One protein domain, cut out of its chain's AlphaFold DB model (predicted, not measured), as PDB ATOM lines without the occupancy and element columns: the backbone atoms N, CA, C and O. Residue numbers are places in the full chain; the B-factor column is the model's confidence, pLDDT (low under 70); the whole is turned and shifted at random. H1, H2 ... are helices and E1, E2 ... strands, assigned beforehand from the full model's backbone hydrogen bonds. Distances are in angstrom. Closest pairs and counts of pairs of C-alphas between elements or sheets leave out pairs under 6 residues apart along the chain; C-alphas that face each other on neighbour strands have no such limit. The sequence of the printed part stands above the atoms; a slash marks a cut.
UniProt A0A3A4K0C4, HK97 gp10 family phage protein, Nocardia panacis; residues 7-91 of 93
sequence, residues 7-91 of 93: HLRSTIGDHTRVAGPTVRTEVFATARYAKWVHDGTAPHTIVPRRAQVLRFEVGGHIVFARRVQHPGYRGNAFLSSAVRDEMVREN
ATOM      1  N   HIS A   7     -16.679  22.019  12.741       91.56
ATOM      2  CA  HIS A   7     -16.927  21.933  14.187       91.56
ATOM      3  C   HIS A   7     -18.038  22.879  14.656       91.56
ATOM      4  O   HIS A   7     -18.912  22.464  15.413       91.56
ATOM      5  N   LEU A   8     -18.089  24.109  14.134       91.62
ATOM      6  CA  LEU A   8     -19.159  25.050  14.473       91.62
ATOM      7  C   LEU A   8     -20.535  24.453  14.174       91.62
ATOM      8  O   LEU A   8     -21.387  24.444  15.055       91.62
ATOM      9  N   ARG A   9     -20.724  23.894  12.971       89.88
ATOM     10  CA  ARG A   9     -21.989  23.264  12.578       89.88
ATOM     11  C   ARG A   9     -22.368  22.122  13.517       89.88
ATOM     12  O   ARG A   9     -23.533  22.006  13.861       89.88
ATOM     13  N   SER A  10     -21.399  21.309  13.946       91.31
ATOM     14  CA  SER A  10     -21.655  20.184  14.860       91.31
ATOM     15  C   SER A  10     -22.062  20.600  16.278       91.31
ATOM     16  O   SER A  10     -22.627  19.792  17.000       91.31
ATOM     17  N   THR A  11     -21.779  21.843  16.683       92.94
ATOM     18  CA  THR A  11     -22.121  22.362  18.022       92.94
ATOM     19  C   THR A  11     -23.461  23.083  18.085       92.94
ATOM     20  O   THR A  11     -23.830  23.593  19.142       92.94
ATOM     21  N   ILE A  12     -24.144  23.192  16.947       91.94
ATOM     22  CA  ILE A  12     -25.440  23.844  16.861       91.94
ATOM     23  C   ILE A  12     -26.510  22.841  17.268       91.94
ATOM     24  O   ILE A  12     -26.530  21.723  16.756       91.94
ATOM     25  N   GLY A  13     -27.416  23.272  18.134       90.44
ATOM     26  CA  GLY A  13     -28.596  22.509  18.502       90.44
ATOM     27  C   GLY A  13     -29.736  23.420  18.924       90.44
ATOM     28  O   GLY A  13     -29.581  24.643  19.016       90.44
ATOM     29  N   ASP A  14     -30.870  22.795  19.184       90.12
ATOM     30  CA  ASP A  14     -32.061  23.423  19.719       90.12
ATOM     31  C   ASP A  14     -32.553  22.681  20.971       90.12
ATOM     32  O   ASP A  14     -32.218  21.522  21.222       90.12
ATOM     33  N   HIS A  15     -33.297  23.392  21.810       89.38
ATOM     34  CA  HIS A  15     -33.973  22.844  22.974       89.38
ATOM     35  C   HIS A  15     -35.373  23.441  23.047       89.38
ATOM     36  O   HIS A  15     -35.536  24.619  23.369       89.38
ATOM     37  N   THR A  16     -36.385  22.608  22.826       87.19
ATOM     38  CA  THR A  16     -37.792  23.001  22.958       87.19
ATOM     39  C   THR A  16     -38.353  22.538  24.298       87.19
ATOM     40  O   THR A  16     -38.265  21.363  24.653       87.19
ATOM     41  N   ARG A  17     -38.939  23.464  25.064       89.56
ATOM     42  CA  ARG A  17     -39.684  23.179  26.297       89.56
ATOM     43  C   ARG A  17     -41.128  23.617  26.154       89.56
ATOM     44  O   ARG A  17     -41.402  24.743  25.744       89.56
ATOM     45  N   VAL A  18     -42.031  22.746  26.584       87.25
ATOM     46  CA  VAL A  18     -43.465  23.022  26.675       87.25
ATOM     47  C   VAL A  18     -43.832  23.165  28.151       87.25
ATOM     48  O   VAL A  18     -43.545  22.275  28.951       87.25
ATOM     49  N   ALA A  19     -44.433  24.291  28.521       86.38
ATOM     50  CA  ALA A  19     -44.883  24.587  29.877       86.38
ATOM     51  C   ALA A  19     -46.295  25.183  29.834       86.38
ATOM     52  O   ALA A  19     -46.477  26.375  29.581       86.38
ATOM     53  N   GLY A  20     -47.304  24.339  30.069       86.06
ATOM     54  CA  GLY A  20     -48.709  24.734  29.973       86.06
ATOM     55  C   GLY A  20     -49.028  25.311  28.584       86.06
ATOM     56  O   GLY A  20     -48.791  24.620  27.594       86.06
ATOM     57  N   PRO A  21     -49.524  26.559  28.478       88.62
ATOM     58  CA  PRO A  21     -49.824  27.194  27.194       88.62
ATOM     59  C   PRO A  21     -48.590  27.781  26.480       88.62
ATOM     60  O   PRO A  21     -48.739  28.425  25.446       88.62
ATOM     61  N   THR A  22     -47.378  27.640  27.029       85.94
ATOM     62  CA  THR A  22     -46.163  28.259  26.479       85.94
ATOM     63  C   THR A  22     -45.233  27.221  25.856       85.94
ATOM     64  O   THR A  22     -44.834  26.262  26.514       85.94
ATOM     65  N   VAL A  23     -44.824  27.466  24.609       84.94
ATOM     66  CA  VAL A  23     -43.732  26.750  23.933       84.94
ATOM     67  C   VAL A  23     -42.527  27.686  23.847       84.94
ATOM     68  O   VAL A  23     -42.640  28.808  23.357       84.94
ATOM     69  N   ARG A  24     -41.374  27.242  24.353       87.62
ATOM     70  CA  ARG A  24     -40.104  27.975  24.289       87.62
ATOM     71  C   ARG A  24     -39.072  27.128  23.563       87.62
ATOM     72  O   ARG A  24     -38.696  26.077  24.074       87.62
ATOM     73  N   THR A  25     -38.569  27.634  22.445       85.50
ATOM     74  CA  THR A  25     -37.469  27.013  21.701       85.50
ATOM     75  C   THR A  25     -36.202  27.845  21.842       85.50
ATOM     76  O   THR A  25     -36.192  29.042  21.558       85.50
ATOM     77  N   GLU A  26     -35.127  27.218  22.306       90.62
ATOM     78  CA  GLU A  26     -33.803  27.823  22.435       90.62
ATOM     79  C   GLU A  26     -32.884  27.260  21.362       90.62
ATOM     80  O   GLU A  26     -32.632  26.064  21.352       90.62
ATOM     81  N   VAL A  27     -32.342  28.108  20.488       91.62
ATOM     82  CA  VAL A  27     -31.318  27.706  19.513       91.62
ATOM     83  C   VAL A  27     -29.958  28.183  20.002       91.62
ATOM     84  O   VAL A  27     -29.791  29.357  20.339       91.62
ATOM     85  N   PHE A  28     -28.968  27.294  20.030       93.44
ATOM     86  CA  PHE A  28     -27.656  27.581  20.605       93.44
ATOM     87  C   PHE A  28     -26.503  27.028  19.762       93.44
ATOM     88  O   PHE A  28     -26.672  26.160  18.910       93.44
ATOM     89  N   ALA A  29     -25.301  27.550  20.019       94.62
ATOM     90  CA  ALA A  29     -24.042  27.029  19.495       94.62
ATOM     91  C   ALA A  29     -22.977  27.058  20.597       94.62
ATOM     92  O   ALA A  29     -22.718  28.115  21.174       94.62
ATOM     93  N   THR A  30     -22.351  25.916  20.889       95.62
ATOM     94  CA  THR A  30     -21.403  25.793  22.017       95.62
ATOM     95  C   THR A  30     -19.937  25.993  21.631       95.62
ATOM     96  O   THR A  30     -19.080  26.118  22.509       95.62
ATOM     97  N   ALA A  31     -19.613  26.075  20.335       95.38
ATOM     98  CA  ALA A  31     -18.258  26.396  19.903       95.38
ATOM     99  C   ALA A  31     -17.814  27.746  20.488       95.38
ATOM    100  O   ALA A  31     -18.477  28.768  20.318       95.38
ATOM    101  N   ARG A  32     -16.630  27.777  21.112       95.94
ATOM    102  CA  ARG A  32     -16.090  28.976  21.789       95.94
ATOM    103  C   ARG A  32     -16.012  30.216  20.898       95.94
ATOM    104  O   ARG A  32     -15.975  31.329  21.408       95.94
ATOM    105  N   TYR A  33     -15.943  30.018  19.584       93.19
ATOM    106  CA  TYR A  33     -15.838  31.080  18.593       93.19
ATOM    107  C   TYR A  33     -17.152  31.404  17.870       93.19
ATOM    108  O   TYR A  33     -17.163  32.272  16.997       93.19
ATOM    109  N   ALA A  34     -18.258  30.745  18.234       94.94
ATOM    110  CA  ALA A  34     -19.563  30.914  17.599       94.94
ATOM    111  C   ALA A  34     -20.021  32.376  17.589       94.94
ATOM    112  O   ALA A  34     -20.494  32.854  16.561       94.94
ATOM    113  N   LYS A  35     -19.793  33.106  18.690       95.44
ATOM    114  CA  LYS A  35     -20.132  34.531  18.804       95.44
ATOM    115  C   LYS A  35     -19.507  35.374  17.691       95.44
ATOM    116  O   LYS A  35     -20.212  36.131  17.040       95.44
ATOM    117  N   TRP A  36     -18.208  35.226  17.431       95.25
ATOM    118  CA  TRP A  36     -17.520  36.019  16.401       95.25
ATOM    119  C   TRP A  36     -17.906  35.616  14.980       95.25
ATOM    120  O   TRP A  36     -17.822  36.433  14.067       95.25
ATOM    121  N   VAL A  37     -18.342  34.370  14.775       94.62
ATOM    122  CA  VAL A  37     -18.914  33.959  13.488       94.62
ATOM    123  C   VAL A  37     -20.314  34.543  13.315       94.62
ATOM    124  O   VAL A  37     -20.647  34.950  12.208       94.62
ATOM    125  N   HIS A  38     -21.105  34.624  14.388       95.06
ATOM    126  CA  HIS A  38     -22.453  35.186  14.365       95.06
ATOM    127  C   HIS A  38     -22.444  36.706  14.159       95.06
ATOM    128  O   HIS A  38     -22.958  37.195  13.155       95.06
ATOM    129  N   ASP A  39     -21.793  37.422  15.073       95.69
ATOM    130  CA  ASP A  39     -21.802  38.886  15.146       95.69
ATOM    131  C   ASP A  39     -20.772  39.535  14.218       95.69
ATOM    132  O   ASP A  39     -20.883  40.709  13.871       95.69
ATOM    133  N   GLY A  40     -19.735  38.786  13.842       96.50
ATOM    134  CA  GLY A  40     -18.564  39.335  13.179       96.50
ATOM    135  C   GLY A  40     -17.495  39.844  14.147       96.50
ATOM    136  O   GLY A  40     -17.519  39.619  15.359       96.50
ATOM    137  N   THR A  41     -16.494  40.511  13.576       97.06
ATOM    138  CA  THR A  41     -15.392  41.149  14.305       97.06
ATOM    139  C   THR A  41     -15.073  42.506  13.691       97.06
ATOM    140  O   THR A  41     -15.088  42.657  12.469       97.06
ATOM    141  N   ALA A  42     -14.749  43.483  14.537       97.50
ATOM    142  CA  ALA A  42     -14.257  44.785  14.099       97.50
ATOM    143  C   ALA A  42     -12.849  44.676  13.471       97.50
ATOM    144  O   ALA A  42     -12.150  43.679  13.713       97.50
ATOM    145  N   PRO A  43     -12.400  45.685  12.697       98.25
ATOM    146  CA  PRO A  43     -11.009  45.782  12.270       98.25
ATOM    147  C   PRO A  43     -10.050  45.670  13.460       98.25
ATOM    148  O   PRO A  43     -10.266  46.297  14.498       98.25
ATOM    149  N   HIS A  44      -9.005  44.855  13.332       97.56
ATOM    150  CA  HIS A  44      -8.060  44.622  14.422       97.56
ATOM    151  C   HIS A  44      -6.689  44.176  13.920       97.56
ATOM    152  O   HIS A  44      -6.545  43.566  12.859       97.56
ATOM    153  N   THR A  45      -5.665  44.445  14.725       98.06
ATOM    154  CA  THR A  45      -4.312  43.973  14.446       98.06
ATOM    155  C   THR A  45      -4.122  42.550  14.966       98.06
ATOM    156  O   THR A  45      -4.370  42.260  16.135       98.06
ATOM    157  N   ILE A  46      -3.614  41.669  14.111       97.31
ATOM    158  CA  ILE A  46      -3.174  40.325  14.477       97.31
ATOM    159  C   ILE A  46      -1.658  40.358  14.647       97.31
ATOM    160  O   ILE A  46      -0.927  40.775  13.745       97.31
ATOM    161  N   VAL A  47      -1.189  39.905  15.808       97.56
ATOM    162  CA  VAL A  47       0.232  39.844  16.167       97.56
ATOM    163  C   VAL A  47       0.610  38.436  16.630       97.56
ATOM    164  O   VAL A  47      -0.227  37.737  17.217       97.56
ATOM    165  N   PRO A  48       1.853  37.987  16.382       97.06
ATOM    166  CA  PRO A  48       2.318  36.706  16.887       97.06
ATOM    167  C   PRO A  48       2.440  36.762  18.418       97.06
ATOM    168  O   PRO A  48       2.946  37.731  18.976       97.06
ATOM    169  N   ARG A  49       1.953  35.723  19.110       94.81
ATOM    170  CA  ARG A  49       1.972  35.671  20.588       94.81
ATOM    171  C   ARG A  49       3.192  34.960  21.169       94.81
ATOM    172  O   ARG A  49       3.677  35.351  22.219       94.81
ATOM    173  N   ARG A  50       3.632  33.875  20.526       95.50
ATOM    174  CA  ARG A  50       4.723  32.998  21.003       95.50
ATOM    175  C   ARG A  50       5.876  32.863  20.004       95.50
ATOM    176  O   ARG A  50       6.874  32.230  20.313       95.50
ATOM    177  N   ALA A  51       5.718  33.416  18.805       95.12
ATOM    178  CA  ALA A  51       6.691  33.354  17.719       95.12
ATOM    179  C   ALA A  51       7.168  34.767  17.357       95.12
ATOM    180  O   ALA A  51       6.561  35.752  17.774       95.12
ATOM    181  N   GLN A  52       8.228  34.867  16.552       95.56
ATOM    182  CA  GLN A  52       8.766  36.162  16.111       95.56
ATOM    183  C   GLN A  52       7.949  36.791  14.969       95.56
ATOM    184  O   GLN A  52       7.847  38.015  14.876       95.56
ATOM    185  N   VAL A  53       7.356  35.963  14.102       97.62
ATOM    186  CA  VAL A  53       6.569  36.385  12.931       97.62
ATOM    187  C   VAL A  53       5.401  35.430  12.675       97.62
ATOM    188  O   VAL A  53       5.416  34.277  13.105       97.62
ATOM    189  N   LEU A  54       4.385  35.919  11.967       97.00
ATOM    190  CA  LEU A  54       3.302  35.121  11.394       97.00
ATOM    191  C   LEU A  54       3.777  34.522  10.065       97.00
ATOM    192  O   LEU A  54       4.433  35.219   9.289       97.00
ATOM    193  N   ARG A  55       3.426  33.262   9.793       96.44
ATOM    194  CA  ARG A  55       3.673  32.582   8.512       96.44
ATOM    195  C   ARG A  55       2.340  32.298   7.833       96.44
ATOM    196  O   ARG A  55       1.465  31.687   8.444       96.44
ATOM    197  N   PHE A  56       2.231  32.675   6.571       95.75
ATOM    198  CA  PHE A  56       1.096  32.378   5.707       95.75
ATOM    199  C   PHE A  56       1.571  31.611   4.483       95.75
ATOM    200  O   PHE A  56       2.691  31.806   4.017       95.75
ATOM    201  N   GLU A  57       0.704  30.756   3.961       97.50
ATOM    202  CA  GLU A  57       0.894  30.108   2.672       97.50
ATOM    203  C   GLU A  57      -0.212  30.600   1.745       97.50
ATOM    204  O   GLU A  57      -1.394  30.436   2.044       97.50
ATOM    205  N   VAL A  58       0.169  31.293   0.675       94.31
ATOM    206  CA  VAL A  58      -0.757  31.983  -0.227       94.31
ATOM    207  C   VAL A  58      -0.330  31.694  -1.657       94.31
ATOM    208  O   VAL A  58       0.776  32.046  -2.058       94.31
ATOM    209  N   GLY A  59      -1.194  31.020  -2.421       94.50
ATOM    210  CA  GLY A  59      -0.916  30.680  -3.821       94.50
ATOM    211  C   GLY A  59       0.360  29.851  -4.022       94.50
ATOM    212  O   GLY A  59       1.053  30.053  -5.009       94.50
ATOM    213  N   GLY A  60       0.714  28.978  -3.071       96.31
ATOM    214  CA  GLY A  60       1.947  28.177  -3.111       96.31
ATOM    215  C   GLY A  60       3.213  28.907  -2.638       96.31
ATOM    216  O   GLY A  60       4.270  28.289  -2.539       96.31
ATOM    217  N   HIS A  61       3.122  30.193  -2.293       96.38
ATOM    218  CA  HIS A  61       4.234  30.967  -1.743       96.38
ATOM    219  C   HIS A  61       4.111  31.131  -0.229       96.38
ATOM    220  O   HIS A  61       3.020  31.312   0.315       96.38
ATOM    221  N   ILE A  62       5.253  31.123   0.459       97.81
ATOM    222  CA  ILE A  62       5.324  31.394   1.895       97.81
ATOM    223  C   ILE A  62       5.556  32.889   2.109       97.81
ATOM    224  O   ILE A  62       6.540  33.444   1.625       97.81
ATOM    225  N   VAL A  63       4.675  33.525   2.876       96.50
ATOM    226  CA  VAL A  63       4.752  34.946   3.230       96.50
ATOM    227  C   VAL A  63       4.884  35.089   4.741       96.50
ATOM    228  O   VAL A  63       4.152  34.455   5.504       96.50
ATOM    229  N   PHE A  64       5.796  35.956   5.182       97.44
ATOM    230  CA  PHE A  64       5.992  36.272   6.595       97.44
ATOM    231  C   PHE A  64       5.549  37.699   6.911       97.44
ATOM    232  O   PHE A  64       5.825  38.625   6.152       97.44
ATOM    233  N   ALA A  65       4.899  37.889   8.059       96.31
ATOM    234  CA  ALA A  65       4.470  39.207   8.517       96.31
ATOM    235  C   ALA A  65       4.691  39.378  10.023       96.31
ATOM    236  O   ALA A  65       4.372  38.498  10.822       96.31
ATOM    237  N   ARG A  66       5.187  40.549  10.441       96.75
ATOM    238  CA  ARG A  66       5.299  40.898  11.873       96.75
ATOM    239  C   ARG A  66       3.942  41.240  12.496       96.75
ATOM    240  O   ARG A  66       3.760  41.073  13.696       96.75
ATOM    241  N   ARG A  67       3.011  41.746  11.686       96.81
ATOM    242  CA  ARG A  67       1.627  42.067  12.060       96.81
ATOM    243  C   ARG A  67       0.733  42.024  10.823       96.81
ATOM    244  O   ARG A  67       1.224  42.256   9.721       96.81
ATOM    245  N   VAL A  68      -0.563  41.805  11.016       97.25
ATOM    246  CA  VAL A  68      -1.593  41.937   9.972       97.25
ATOM    247  C   VAL A  68      -2.654  42.917  10.454       97.25
ATOM    248  O   VAL A  68      -3.135  42.779  11.574       97.25
ATOM    249  N   GLN A  69      -3.024  43.897   9.627       97.81
ATOM    250  CA  GLN A  69      -4.201  44.734   9.870       97.81
ATOM    251  C   GLN A  69      -5.417  44.057   9.244       97.81
ATOM    252  O   GLN A  69      -5.640  44.156   8.040       97.81
ATOM    253  N   HIS A  70      -6.162  43.306  10.050       96.69
ATOM    254  CA  HIS A  70      -7.335  42.589   9.579       96.69
ATOM    255  C   HIS A  70      -8.511  43.572   9.451       96.69
ATOM    256  O   HIS A  70      -8.806  44.272  10.422       96.69
ATOM    257  N   PRO A  71      -9.229  43.612   8.311       97.62
ATOM    258  CA  PRO A  71     -10.353  44.534   8.103       97.62
ATOM    259  C   PRO A  71     -11.587  44.199   8.957       97.62
ATOM    260  O   PRO A  71     -12.570  44.928   8.950       97.62
ATOM    261  N   GLY A  72     -11.541  43.089   9.688       97.00
ATOM    262  CA  GLY A  72     -12.678  42.530  10.411       97.00
ATOM    263  C   GLY A  72     -13.418  41.483   9.583       97.00
ATOM    264  O   GLY A  72     -13.052  41.170   8.451       97.00
ATOM    265  N   TYR A  73     -14.451  40.903  10.180       96.00
ATOM    266  CA  TYR A  73     -15.342  39.943   9.538       96.00
ATOM    267  C   TYR A  73     -16.774  40.425   9.722       96.00
ATOM    268  O   TYR A  73     -17.153  40.786  10.830       96.00
ATOM    269  N   ARG A  74     -17.577  40.414   8.654       95.12
ATOM    270  CA  ARG A  74     -18.952  40.943   8.684       95.12
ATOM    271  C   ARG A  74     -19.920  40.120   9.540       95.12
ATOM    272  O   ARG A  74     -21.002  40.609   9.828       95.12
ATOM    273  N   GLY A  75     -19.548  38.898   9.919       94.06
ATOM    274  CA  GLY A  75     -20.448  37.971  10.596       94.06
ATOM    275  C   GLY A  75     -21.384  37.247   9.628       94.06
ATOM    276  O   GLY A  75     -21.498  37.576   8.445       94.06
ATOM    277  N   ASN A  76     -22.042  36.225  10.152       92.69
ATOM    278  CA  ASN A  76     -23.078  35.446   9.500       92.69
ATOM    279  C   ASN A  76     -24.125  35.128  10.567       92.69
ATOM    280  O   ASN A  76     -23.856  34.331  11.461       92.69
ATOM    281  N   ALA A  77     -25.313  35.727  10.473       92.56
ATOM    282  CA  ALA A  77     -26.352  35.673  11.503       92.56
ATOM    283  C   ALA A  77     -27.072  34.304  11.598       92.56
ATOM    284  O   ALA A  77     -28.298  34.216  11.602       92.56
ATOM    285  N   PHE A  78     -26.314  33.210  11.686       91.69
ATOM    286  CA  PHE A  78     -26.811  31.849  11.523       91.69
ATOM    287  C   PHE A  78     -27.804  31.403  12.606       91.69
ATOM    288  O   PHE A  78     -28.739  30.678  12.274       91.69
ATOM    289  N   LEU A  79     -27.641  31.837  13.865       92.12
ATOM    290  CA  LEU A  79     -28.603  31.552  14.940       92.12
ATOM    291  C   LEU A  79     -29.950  32.223  14.662       92.12
ATOM    292  O   LEU A  79     -30.981  31.567  14.731       92.12
ATOM    293  N   SER A  80     -29.943  33.492  14.245       90.38
ATOM    294  CA  SER A  80     -31.154  34.223  13.860       90.38
ATOM    295  C   SER A  80     -31.862  33.568  12.677       90.38
ATOM    296  O   SER A  80     -33.088  33.479  12.662       90.38
ATOM    297  N   SER A  81     -31.104  33.070  11.694       88.44
ATOM    298  CA  SER A  81     -31.676  32.276  10.602       88.44
ATOM    299  C   SER A  81     -32.307  30.981  11.107       88.44
ATOM    300  O   SER A  81     -33.393  30.645  10.663       88.44
ATOM    301  N   ALA A  82     -31.672  30.271  12.039       86.75
ATOM    302  CA  ALA A  82     -32.238  29.036  12.575       86.75
ATOM    303  C   ALA A  82     -33.491  29.259  13.421       86.75
ATOM    304  O   ALA A  82     -34.432  28.493  13.285       86.75
ATOM    305  N   VAL A  83     -33.549  30.331  14.218       87.56
ATOM    306  CA  VAL A  83     -34.786  30.713  14.918       87.56
ATOM    307  C   VAL A  83     -35.908  30.968  13.913       87.56
ATOM    308  O   VAL A  83     -37.014  30.476  14.089       87.56
ATOM    309  N   ARG A  84     -35.629  31.686  12.818       86.38
ATOM    310  CA  ARG A  84     -36.621  31.907  11.758       86.38
ATOM    311  C   ARG A  84     -37.067  30.599  11.098       86.38
ATOM    312  O   ARG A  84     -38.261  30.408  10.910       86.38
ATOM    313  N   ASP A  85     -36.120  29.725  10.753       85.19
ATOM    314  CA  ASP A  85     -36.406  28.417  10.151       85.19
ATOM    315  C   ASP A  85     -37.292  27.562  11.083       85.19
ATOM    316  O   ASP A  85     -38.150  26.820  10.610       85.19
ATOM    317  N   GLU A  86     -37.101  27.678  12.400       81.44
ATOM    318  CA  GLU A  86     -37.920  27.018  13.423       81.44
ATOM    319  C   GLU A  86     -39.346  27.564  13.468       81.44
ATOM    320  O   GLU A  86     -40.305  26.801  13.410       81.44
ATOM    321  N   MET A  87     -39.491  28.892  13.504       80.44
ATOM    322  CA  MET A  87     -40.801  29.545  13.534       80.44
ATOM    323  C   MET A  87     -41.644  29.187  12.308       80.44
ATOM    324  O   MET A  87     -42.845  28.970  12.437       80.44
ATOM    325  N   VAL A  88     -41.015  29.089  11.132       83.50
ATOM    326  CA  VAL A  88     -41.685  28.658   9.897       83.50
ATOM    327  C   VAL A  88     -42.104  27.188   9.973       83.50
ATOM    328  O   VAL A  88     -43.185  26.845   9.513       83.50
ATOM    329  N   ARG A  89     -41.279  26.307  10.556       78.06
ATOM    330  CA  ARG A  89     -41.615  24.879  10.689       78.06
ATOM    331  C   ARG A  89     -42.824  24.643  11.589       78.06
ATOM    332  O   ARG A  89     -43.631  23.769  11.300       78.06
ATOM    333  N   GLU A  90     -42.931  25.428  12.653       77.75
ATOM    334  CA  GLU A  90     -44.012  25.352  13.640       77.75
ATOM    335  C   GLU A  90     -45.250  26.189  13.241       77.75
ATOM    336  O   GLU A  90     -46.162  26.356  14.048       77.75
ATOM    337  N   ASN A  91     -45.304  26.731  12.011       77.75
ATOM    338  CA  ASN A  91     -46.377  27.611  11.517       77.75
ATOM    339  C   ASN A  91     -46.671  28.819  12.436       77.75
ATOM    340  O   ASN A  91     -47.816  29.255  12.575       77.75
TER     341      ASN A  91
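This is residues 7 to 91 of the 93 residues of the protein "HK97 gp10 family phage protein" of Nocardia panacis (UniProt A0A3A4K0C4). This is a long, drawn-out model with a hairpin toward each end: at one end the hairpin E1 and E2, with helix H3 packing on it mainly by E2, and at the other the smaller hairpin E4 and E5. Between them lie the short helix H2 and two stretches of chain, one leading into E3 and one leading out of E6, and these two short strands pair; the hairpin tips, residues 18 to 23 and 57 to 62, stick out. The printed part has 85 residues, with three named helices and six named strands in the order H1 E1 E2 H2 E3 E4 E5 E6 H3; the class is mixed, helices and strands, in three two-stranded antiparallel sheets. The whole is extended, with a radius of gyration of the C-alphas of 19.4 A and spans of 60 by 24 by 23 A.

H1, residues 7 to 10, begins at C-alpha 7 (-16.927, 21.933, 14.187). E1, residues 12 to 19, is 23.4 A long, and E2, residues 22 to 29, is 23.2 A. H2 is residues 34 to 39, and E3 is residues 44 to 46. E4, residues 54 to 58, is 12.7 A long; E5, residues 61 to 65, is 13.2 A and begins at C-alpha 61 (4.234, 30.967, -1.743). E6 is residues 68 to 70. H3, residues 78 to 89, is 16.4 A long and ends at C-alpha 89 (-41.615, 24.879, 10.689).

E1 and E2 form an antiparallel hairpin at 164 degrees, with N 15 and O 26 within hydrogen-bond range at 2.8 A. E2 and H3 have 5 pairs of C-alphas within 8 A, the closest being those of Val 27 and Val 83, 6.5 A apart. E1 and H3 are near each other. H2 and H3 are close but not clearly touching, about perpendicular at 88 degrees, with the closest C-alphas, those of His 38 and Phe 78, 6.2 A apart. H1 and H2 are close but not clearly touching, with the C-alphas of Leu 8 and Ala 34 closest at 6.7 A. E3 and E6 are antiparallel neighbours at 145 degrees, with N 46 and O 68 at 2.8 A. E5 runs on into E6 across a break of 2 residues, at 91 degrees. E4 and E5 form an antiparallel hairpin at 151 degrees, with N 56 and O 63 at 2.8 A. E4 and H3 are apart. In H2 and H3 every O i to N i+4 pair is within hydrogen-bond range; H1 is too short for such a pair.

The two C-alphas farthest apart are those of Gly 20 and His 61, at 62.0 A. The printed part has no cut and no long link. Its mean pLDDT is 92.5, and no printed residue is under 70.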